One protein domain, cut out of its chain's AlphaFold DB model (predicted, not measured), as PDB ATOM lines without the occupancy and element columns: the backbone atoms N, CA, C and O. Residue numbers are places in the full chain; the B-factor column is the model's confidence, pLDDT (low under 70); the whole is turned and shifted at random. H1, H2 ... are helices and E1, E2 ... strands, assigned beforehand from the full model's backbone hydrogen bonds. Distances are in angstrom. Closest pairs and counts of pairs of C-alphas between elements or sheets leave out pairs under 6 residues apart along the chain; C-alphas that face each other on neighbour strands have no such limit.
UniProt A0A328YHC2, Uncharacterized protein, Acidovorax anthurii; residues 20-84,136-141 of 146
ATOM      1  N   ASP A  20      97.949 213.032  96.550       85.88
ATOM      2  CA  ASP A  20      99.341 213.412  96.288       85.88
ATOM      3  C   ASP A  20     100.321 212.484  97.005       85.88
ATOM      4  O   ASP A  20     101.281 212.017  96.401       85.88
ATOM      5  N   CYS A  21     100.060 212.173  98.280       85.50
ATOM      6  CA  CYS A  21     100.870 211.205  99.019       85.50
ATOM      7  C   CYS A  21     100.746 209.803  98.417       85.50
ATOM      8  O   CYS A  21     101.749 209.108  98.301       85.50
ATOM      9  N   ASP A  22      99.545 209.410  97.991       86.19
ATOM     10  CA  ASP A  22      99.302 208.131  97.321       86.19
ATOM     11  C   ASP A  22     100.080 208.036  96.004       86.19
ATOM     12  O   ASP A  22     100.756 207.046  95.759       86.19
ATOM     13  N   ARG A  23     100.103 209.108  95.197       82.62
ATOM     14  CA  ARG A  23     100.919 209.168  93.971       82.62
ATOM     15  C   ARG A  23     102.421 209.068  94.222       82.62
ATOM     16  O   ARG A  23     103.114 208.498  93.390       82.62
ATOM     17  N   LEU A  24     102.921 209.631  95.322       83.06
ATOM     18  CA  LEU A  24     104.343 209.549  95.687       83.06
ATOM     19  C   LEU A  24     104.745 208.152  96.171       83.06
ATOM     20  O   LEU A  24     105.898 207.759  96.023       83.06
ATOM     21  N   LEU A  25     103.802 207.423  96.766       83.25
ATOM     22  CA  LEU A  25     103.993 206.051  97.236       83.25
ATOM     23  C   LEU A  25     103.686 205.014  96.150       83.25
ATOM     24  O   LEU A  25     104.126 203.868  96.252       83.25
ATOM     25  N   ALA A  26     102.932 205.399  95.120       78.00
ATOM     26  CA  ALA A  26     102.617 204.533  94.005       78.00
ATOM     27  C   ALA A  26     103.905 204.163  93.249       78.00
ATOM     28  O   ALA A  26     104.740 205.031  92.975       78.00
ATOM     29  N   PRO A  27     104.078 202.885  92.873       74.19
ATOM     30  CA  PRO A  27     105.187 202.497  92.018       74.19
ATOM     31  C   PRO A  27     105.124 203.274  90.693       74.19
ATOM     32  O   PRO A  27     104.024 203.589  90.219       74.19
ATOM     33  N   PRO A  28     106.283 203.579  90.079       73.81
ATOM     34  CA  PRO A  28     106.323 204.291  88.811       73.81
ATOM     35  C   PRO A  28     105.463 203.565  87.775       73.81
ATOM     36  O   PRO A  28     105.482 202.334  87.684       73.81
ATOM     37  N   ALA A  29     104.693 204.339  87.008       72.44
ATOM     38  CA  ALA A  29     103.881 203.779  85.940       72.44
ATOM     39  C   ALA A  29     104.797 203.022  84.963       72.44
ATOM     40  O   ALA A  29     105.844 203.554  84.583       72.44
ATOM     41  N   PRO A  30     104.442 201.787  84.570       75.19
ATOM     42  CA  PRO A  30     105.254 201.032  83.632       75.19
ATOM     43  C   PRO A  30     105.339 201.793  82.303       75.19
ATOM     44  O   PRO A  30     104.328 202.282  81.797       75.19
ATOM     45  N   ASP A  31     106.539 201.884  81.732       83.25
ATOM     46  CA  ASP A  31     106.754 202.493  80.418       83.25
ATOM     47  C   ASP A  31     106.159 201.578  79.327       83.25
ATOM     48  O   ASP A  31     106.555 200.413  79.226       83.25
ATOM     49  N   PRO A  32     105.199 202.049  78.509       84.38
ATOM     50  CA  PRO A  32     104.559 201.235  77.476       84.38
ATOM     51  C   PRO A  32     105.458 200.929  76.270       84.38
ATOM     52  O   PRO A  32     105.074 200.117  75.426       84.38
ATOM     53  N   THR A  33     106.628 201.560  76.157       85.56
ATOM     54  CA  THR A  33     107.562 201.380  75.036       85.56
ATOM     55  C   THR A  33     108.694 200.398  75.342       85.56
ATOM     56  O   THR A  33     109.296 199.846  74.417       85.56
ATOM     57  N   HIS A  34     108.941 200.111  76.624       86.94
ATOM     58  CA  HIS A  34     110.047 199.274  77.075       86.94
ATOM     59  C   HIS A  34     109.608 197.852  77.456       86.94
ATOM     60  O   HIS A  34     108.549 197.637  78.042       86.94
ATOM     61  N   GLY A  35     110.455 196.869  77.148       88.94
ATOM     62  CA  GLY A  35     110.354 195.508  77.674       88.94
ATOM     63  C   GLY A  35     110.414 194.395  76.628       88.94
ATOM     64  O   GLY A  35     110.247 194.617  75.427       88.94
ATOM     65  N   ALA A  36     110.669 193.172  77.098       90.31
ATOM     66  CA  ALA A  36     110.908 191.998  76.248       90.31
ATOM     67  C   ALA A  36     109.656 191.383  75.587       90.31
ATOM     68  O   ALA A  36     109.787 190.567  74.670       90.31
ATOM     69  N   TYR A  37     108.458 191.706  76.071       91.62
ATOM     70  CA  TYR A  37     107.193 191.118  75.631       91.62
ATOM     71  C   TYR A  37     106.240 192.190  75.122       91.62
ATOM     72  O   TYR A  37     106.191 193.279  75.681       91.62
ATOM     73  N   ARG A  38     105.436 191.871  74.104       93.00
ATOM     74  CA  ARG A  38     104.417 192.770  73.556       93.00
ATOM     75  C   ARG A  38     103.020 192.292  73.932       93.00
ATOM     76  O   ARG A  38     102.685 191.118  73.782       93.00
ATOM     77  N   CYS A  39     102.177 193.205  74.406       92.00
ATOM     78  CA  CYS A  39     100.785 192.895  74.694       92.00
ATOM     79  C   CYS A  39      99.970 192.805  73.392       92.00
ATOM     80  O   CYS A  39      99.916 193.788  72.656       92.00
ATOM     81  N   PRO A  40      99.251 191.702  73.127       91.62
ATOM     82  CA  PRO A  40      98.362 191.604  71.966       91.62
ATOM     83  C   PRO A  40      97.117 192.505  72.046       91.62
ATOM     84  O   PRO A  40      96.495 192.753  71.024       91.62
ATOM     85  N   GLY A  41      96.734 192.982  73.239       89.75
ATOM     86  CA  GLY A  41      95.546 193.827  73.426       89.75
ATOM     87  C   GLY A  41      95.804 195.322  73.234       89.75
ATOM     88  O   GLY A  41      95.020 195.996  72.581       89.75
ATOM     89  N   CYS A  42      96.897 195.848  73.795       91.00
ATOM     90  CA  CYS A  42      97.222 197.281  73.728       91.00
ATOM     91  C   CYS A  42      98.535 197.601  73.012       91.00
ATOM     92  O   CYS A  42      98.968 198.747  73.039       91.00
ATOM     93  N   ALA A  43      99.206 196.602  72.431       92.12
ATOM     94  CA  ALA A  43     100.510 196.723  71.776       92.12
ATOM     95  C   ALA A  43     101.679 197.220  72.655       92.12
ATOM     96  O   ALA A  43     102.806 197.220  72.162       92.12
ATOM     97  N   ALA A  44     101.444 197.575  73.923       91.56
ATOM     98  CA  ALA A  44     102.474 198.026  74.853       91.56
ATOM     99  C   ALA A  44     103.487 196.918  75.173       91.56
ATOM    100  O   ALA A  44     103.139 195.729  75.205       91.56
ATOM    101  N   ARG A  45     104.730 197.318  75.434       92.62
ATOM    102  CA  ARG A  45     105.824 196.433  75.829       92.62
ATOM    103  C   ARG A  45     105.932 196.315  77.354       92.62
ATOM    104  O   ARG A  45     105.482 197.197  78.083       92.62
ATOM    105  N   PHE A  46     106.409 195.168  77.833       92.38
ATOM    106  CA  PHE A  46     106.618 194.891  79.257       92.38
ATOM    107  C   PHE A  46     107.634 193.760  79.478       92.38
ATOM    108  O   PHE A  46     107.820 192.903  78.614       92.38
ATOM    109  N   ASP A  47     108.262 193.719  80.655       90.62
ATOM    110  CA  ASP A  47     109.267 192.699  81.007       90.62
ATOM    111  C   ASP A  47     108.699 191.469  81.709       90.62
ATOM    112  O   ASP A  47     109.247 190.377  81.581       90.62
ATOM    113  N   ALA A  48     107.584 191.611  82.423       89.94
ATOM    114  CA  ALA A  48     106.866 190.494  83.024       89.94
ATOM    115  C   ALA A  48     105.366 190.811  83.120       89.94
ATOM    116  O   ALA A  48     104.998 191.957  83.390       89.94
ATOM    117  N   PRO A  49     104.481 189.827  82.885       91.25
ATOM    118  CA  PRO A  49     103.067 190.005  83.167       91.25
ATOM    119  C   PRO A  49     102.833 190.043  84.680       91.25
ATOM    120  O   PRO A  49     103.536 189.389  85.450       91.25
ATOM    121  N   VAL A  50     101.790 190.753  85.100       91.00
ATOM    122  CA  VAL A  50     101.375 190.806  86.504       91.00
ATOM    123  C   VAL A  50     100.592 189.531  86.829       91.00
ATOM    124  O   VAL A  50      99.602 189.252  86.146       91.00
ATOM    125  N   PRO A  51     100.986 188.736  87.838       89.25
ATOM    126  CA  PRO A  51     100.177 187.612  88.288       89.25
ATOM    127  C   PRO A  51      98.914 188.146  88.971       89.25
ATOM    128  O   PRO A  51      98.990 188.918  89.923       89.25
ATOM    129  N   CYS A  52      97.743 187.752  88.476       87.56
ATOM    130  CA  CYS A  52      96.459 188.188  89.010       87.56
ATOM    131  C   CYS A  52      95.649 186.969  89.479       87.56
ATOM    132  O   CYS A  52      95.540 186.003  88.717       87.56
ATOM    133  N   PRO A  53      95.091 186.982  90.703       86.19
ATOM    134  CA  PRO A  53      94.201 185.924  91.170       86.19
ATOM    135  C   PRO A  53      93.004 185.737  90.230       86.19
ATOM    136  O   PRO A  53      92.449 186.710  89.717       86.19
ATOM    137  N   TRP A  54      92.600 184.488  90.015       81.88
ATOM    138  CA  TRP A  54      91.458 184.126  89.182       81.88
ATOM    139  C   TRP A  54      90.477 183.224  89.948       81.88
ATOM    140  O   TRP A  54      90.930 182.289  90.620       81.88
ATOM    141  N   PRO A  55      89.152 183.430  89.816       79.81
ATOM    142  CA  PRO A  55      88.488 184.496  89.053       79.81
ATOM    143  C   PRO A  55      88.575 185.880  89.722       79.81
ATOM    144  O   PRO A  55      88.655 185.989  90.945       79.81
ATOM    145  N   GLU A  56      88.575 186.945  88.912       73.38
ATOM    146  CA  GLU A  56      88.617 188.329  89.409       73.38
ATOM    147  C   GLU A  56      87.344 188.612  90.227       73.38
ATOM    148  O   GLU A  56      86.237 188.300  89.791       73.38
ATOM    149  N   ASN A  57      87.495 189.168  91.432       71.50
ATOM    150  CA  ASN A  57      86.393 189.447  92.368       71.50
ATOM    151  C   ASN A  57      85.604 188.212  92.847       71.50
ATOM    152  O   ASN A  57      84.424 188.316  93.198       71.50
ATOM    153  N   ALA A  58      86.242 187.040  92.892       69.81
ATOM    154  CA  ALA A  58      85.699 185.868  93.570       69.81
ATOM    155  C   ALA A  58      85.233 186.216  95.001       69.81
ATOM    156  O   ALA A  58      86.013 186.696  95.818       69.81
ATOM    157  N   ARG A  59      83.959 185.949  95.322       69.31
ATOM    158  CA  ARG A  59      83.368 186.195  96.659       69.31
ATOM    159  C   ARG A  59      83.821 185.212  97.747       69.31
ATOM    160  O   ARG A  59      83.331 185.271  98.869       69.31
ATOM    161  N   TRP A  60      84.691 184.273  97.412       68.25
ATOM    162  CA  TRP A  60      85.080 183.167  98.270       68.25
ATOM    163  C   TRP A  60      86.564 183.257  98.619       68.25
ATOM    164  O   TRP A  60      87.360 183.818  97.872       68.25
ATOM    165  N   PHE A  61      86.907 182.736  99.798       61.72
ATOM    166  CA  PHE A  61      88.144 183.027 100.531       61.72
ATOM    167  C   PHE A  61      89.448 182.639  99.807       61.72
ATOM    168  O   PHE A  61      90.511 183.123 100.183       61.72
ATOM    169  N   MET A  62      89.396 181.789  98.775       67.69
ATOM    170  CA  MET A  62      90.595 181.242  98.142       67.69
ATOM    171  C   MET A  62      90.548 181.381  96.614       67.69
ATOM    172  O   MET A  62      89.595 180.918  95.993       67.69
ATOM    173  N   PRO A  63      91.555 181.996  95.973       67.81
ATOM    174  CA  PRO A  63      91.632 182.016  94.516       67.81
ATOM    175  C   PRO A  63      91.874 180.602  93.959       67.81
ATOM    176  O   PRO A  63      92.660 179.842  94.521       67.81
ATOM    177  N   GLN A  64      91.245 180.257  92.826       77.69
ATOM    178  CA  GLN A  64      91.460 178.962  92.141       77.69
ATOM    179  C   GLN A  64      92.822 178.868  91.471       77.69
ATOM    180  O   GLN A  64      93.305 177.780  91.170       77.69
ATOM    181  N   GLY A  65      93.425 180.016  91.190       83.88
ATOM    182  CA  GLY A  65      94.732 180.084  90.578       83.88
ATOM    183  C   GLY A  65      95.133 181.511  90.267       83.88
ATOM    184  O   GLY A  65      94.481 182.474  90.673       83.88
ATOM    185  N   VAL A  66      96.221 181.630  89.516       86.56
ATOM    186  CA  VAL A  66      96.760 182.901  89.039       86.56
ATOM    187  C   VAL A  66      96.791 182.903  87.516       86.56
ATOM    188  O   VAL A  66      97.175 181.916  86.889       86.56
ATOM    189  N   ARG A  67      96.383 184.017  86.909       88.19
ATOM    190  CA  ARG A  67      96.504 184.260  85.468       88.19
ATOM    191  C   ARG A  67      97.435 185.445  85.218       88.19
ATOM    192  O   ARG A  67      97.354 186.439  85.942       88.19
ATOM    193  N   PRO A  68      98.316 185.373  84.206       91.00
ATOM    194  CA  PRO A  68      99.137 186.513  83.841       91.00
ATOM    195  C   PRO A  68      98.259 187.605  83.227       91.00
ATOM    196  O   PRO A  68      97.358 187.332  82.435       91.00
ATOM    197  N   ARG A  69      98.526 188.854  83.590       91.44
ATOM    198  CA  ARG A  69      97.775 190.036  83.168       91.44
ATOM    199  C   ARG A  69      98.734 191.079  82.603       91.44
ATOM    200  O   ARG A  69      99.859 191.216  83.078       91.44
ATOM    201  N   CYS A  70      98.304 191.822  81.589       91.56
ATOM    202  CA  CYS A  70      99.091 192.942  81.085       91.56
ATOM    203  C   CYS A  70      99.171 194.056  82.149       91.56
ATOM    204  O   CYS A  70      98.117 194.455  82.654       91.56
ATOM    205  N   PRO A  71     100.366 194.599  82.461       90.81
ATOM    206  CA  PRO A  71     100.506 195.700  83.419       90.81
ATOM    207  C   PRO A  71      99.846 197.004  82.943       90.81
ATOM    208  O   PRO A  71      99.455 197.823  83.767       90.81
ATOM    209  N   HIS A  72      99.680 197.171  81.627       91.12
ATOM    210  CA  HIS A  72      99.157 198.393  81.010       91.12
ATOM    211  C   HIS A  72      97.636 198.363  80.856       91.12
ATOM    212  O   HIS A  72      96.913 199.092  81.525       91.12
ATOM    213  N   CYS A  73      97.125 197.486  79.987       89.94
ATOM    214  CA  CYS A  73      95.695 197.436  79.660       89.94
ATOM    215  C   CYS A  73      94.890 196.483  80.534       89.94
ATOM    216  O   CYS A  73      93.690 196.328  80.318       89.94
ATOM    217  N   ARG A  74      95.539 195.798  81.484       89.12
ATOM    218  CA  ARG A  74      94.877 194.865  82.398       89.12
ATOM    219  C   ARG A  74      94.162 193.692  81.700       89.12
ATOM    220  O   ARG A  74      93.375 192.999  82.341       89.12
ATOM    221  N   ALA A  75      94.460 193.410  80.434       89.56
ATOM    222  CA  ALA A  75      93.940 192.234  79.741       89.56
ATOM    223  C   ALA A  75      94.583 190.945  80.274       89.56
ATOM    224  O   ALA A  75      95.786 190.918  80.558       89.56
ATOM    225  N   PHE A  76      93.800 189.869  80.377       91.00
ATOM    226  CA  PHE A  76      94.318 188.545  80.715       91.00
ATOM    227  C   PHE A  76      95.092 187.954  79.541       91.00
ATOM    228  O   PHE A  76      94.642 187.945  78.393       91.00
ATOM    229  N   LEU A  77      96.280 187.460  79.860       91.12
ATOM    230  CA  LEU A  77      97.233 186.912  78.919       91.12
ATOM    231  C   LEU A  77      97.310 185.393  79.083       91.12
ATOM    232  O   LEU A  77      97.098 184.840  80.160       91.12
ATOM    233  N   ARG A  78      97.651 184.714  77.994       87.38
ATOM    234  CA  ARG A  78      97.951 183.286  77.951       87.38
ATOM    235  C   ARG A  78      99.375 183.095  77.473       87.38
ATOM    236  O   ARG A  78      99.718 183.581  76.397       87.38
ATOM    237  N   ASP A  79     100.176 182.363  78.234       86.81
ATOM    238  CA  ASP A  79     101.528 182.002  77.818       86.81
ATOM    239  C   ASP A  79     101.477 180.922  76.728       86.81
ATOM    240  O   ASP A  79     100.948 179.832  76.940       86.81
ATOM    241  N   ARG A  80     102.009 181.225  75.540       80.12
ATOM    242  CA  ARG A  80     102.084 180.281  74.418       80.12
ATOM    243  C   ARG A  80     103.200 179.248  74.582       80.12
ATOM    244  O   ARG A  80     103.164 178.249  73.870       80.12
ATOM    245  N   ARG A  81     104.155 179.453  75.502       74.88
ATOM    246  CA  ARG A  81     105.193 178.449  75.806       74.88
ATOM    247  C   ARG A  81     104.662 177.225  76.533       74.88
ATOM    248  O   ARG A  81     105.352 176.224  76.561       74.88
ATOM    249  N   TRP A  82     103.464 177.301  77.101       69.62
ATOM    250  CA  TRP A  82     102.802 176.160  77.723       69.62
ATOM    251  C   TRP A  82     101.620 175.755  76.843       69.62
ATOM    252  O   TRP A  82     100.476 176.127  77.128       69.62
ATOM    253  N   PRO A  83     101.869 175.070  75.709       65.56
ATOM    254  CA  PRO A  83     100.792 174.626  74.846       65.56
ATOM    255  C   PRO A  83      99.902 173.662  75.630       65.56
ATOM    256  O   PRO A  83     100.351 172.621  76.104       65.56
ATOM    257  N   ARG A  84      98.610 173.986  75.749       66.94
ATOM    258  CA  ARG A  84      97.636 172.999  76.217       66.94
ATOM    259  C   ARG A  84      97.622 171.852  75.211       66.94
ATOM    260  O   ARG A  84      97.336 172.064  74.029       66.94
ATOM    261  N   GLU A 136     106.183 187.798  71.147       85.12
ATOM    262  CA  GLU A 136     104.818 187.297  70.922       85.12
ATOM    263  C   GLU A 136     104.445 186.120  71.831       85.12
ATOM    264  O   GLU A 136     103.509 185.357  71.557       85.12
ATOM    265  N   ARG A 137     105.180 185.953  72.935       87.19
ATOM    266  CA  ARG A 137     104.960 184.868  73.895       87.19
ATOM    267  C   ARG A 137     103.522 184.817  74.416       87.19
ATOM    268  O   ARG A 137     103.030 183.731  74.714       87.19
ATOM    269  N   TYR A 138     102.852 185.960  74.533       88.94
ATOM    270  CA  TYR A 138     101.526 186.051  75.135       88.94
ATOM    271  C   TYR A 138     100.411 186.215  74.093       88.94
ATOM    272  O   TYR A 138     100.514 187.009  73.165       88.94
ATOM    273  N   ALA A 139      99.309 185.486  74.279       87.81
ATOM    274  CA  ALA A 139      98.039 185.677  73.568       87.81
ATOM    275  C   ALA A 139      96.969 186.266  74.495       87.81
ATOM    276  O   ALA A 139      97.084 186.146  75.710       87.81
ATOM    277  N   LEU A 140      95.906 186.846  73.934       87.81
ATOM    278  CA  LEU A 140      94.710 187.192  74.708       87.81
ATOM    279  C   LEU A 140      93.951 185.926  75.116       87.81
ATOM    280  O   LEU A 140      93.820 184.990  74.323       87.81
ATOM    281  N   VAL A 141      93.431 185.918  76.341       82.44
ATOM    282  CA  VAL A 141      92.407 184.957  76.762       82.44
ATOM    283  C   VAL A 141      91.052 185.513  76.331       82.44
ATOM    284  O   VAL A 141      90.649 186.575  76.802       82.44
TER     285      VAL A 141
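Overview. This is residues 20 to 84 and 136 to 141 of the 146 residues of an uncharacterized protein of Acidovorax anthurii (UniProt A0A328YHC2). With little regular structure, this is a loose, flat set of loops round two small antiparallel sheets, the hairpin E1 and E2 and the pair E3 and E4, while residues 20 to 28, with H1, stick out. The order along the 71 printed residues is H1, E1, E2, E3, E4, which hold 22 of them; the class is mixed. The radius of gyration of the C-alphas is 13.9 A and the spans 43 by 34 by 15 A.

Arrangement. H1, residues 20 to 25, stands free, with every O i to N i+4 pair within hydrogen-bond range. Antiparallel E1, residues 50 to 54, and E2, residues 65 to 69, form a hairpin; N 52 and O 67 are 2.9 A apart. The closest C-alphas of E2 and E3, residues 77 to 79, are those of Pro 68 and Leu 77, 5.3 A. E3 is antiparallel to E4, residues 138 to 140; N 78 and O 139 are 2.8 A apart.

Along the chain. H1 begins at C-alpha 20 (99.341, 213.412, 96.288). E1 measures 12.3 A and E2 12.8 A. E4 ends at C-alpha 140 (94.710, 187.192, 74.708).

Size, cuts and confidence. Residues 85 to 135 are not printed; C-alphas 84 and 136 are 16.9 A apart. The link H1 to E1 is long. Residues 58 to 63 and 82 to 84 have pLDDT under 70.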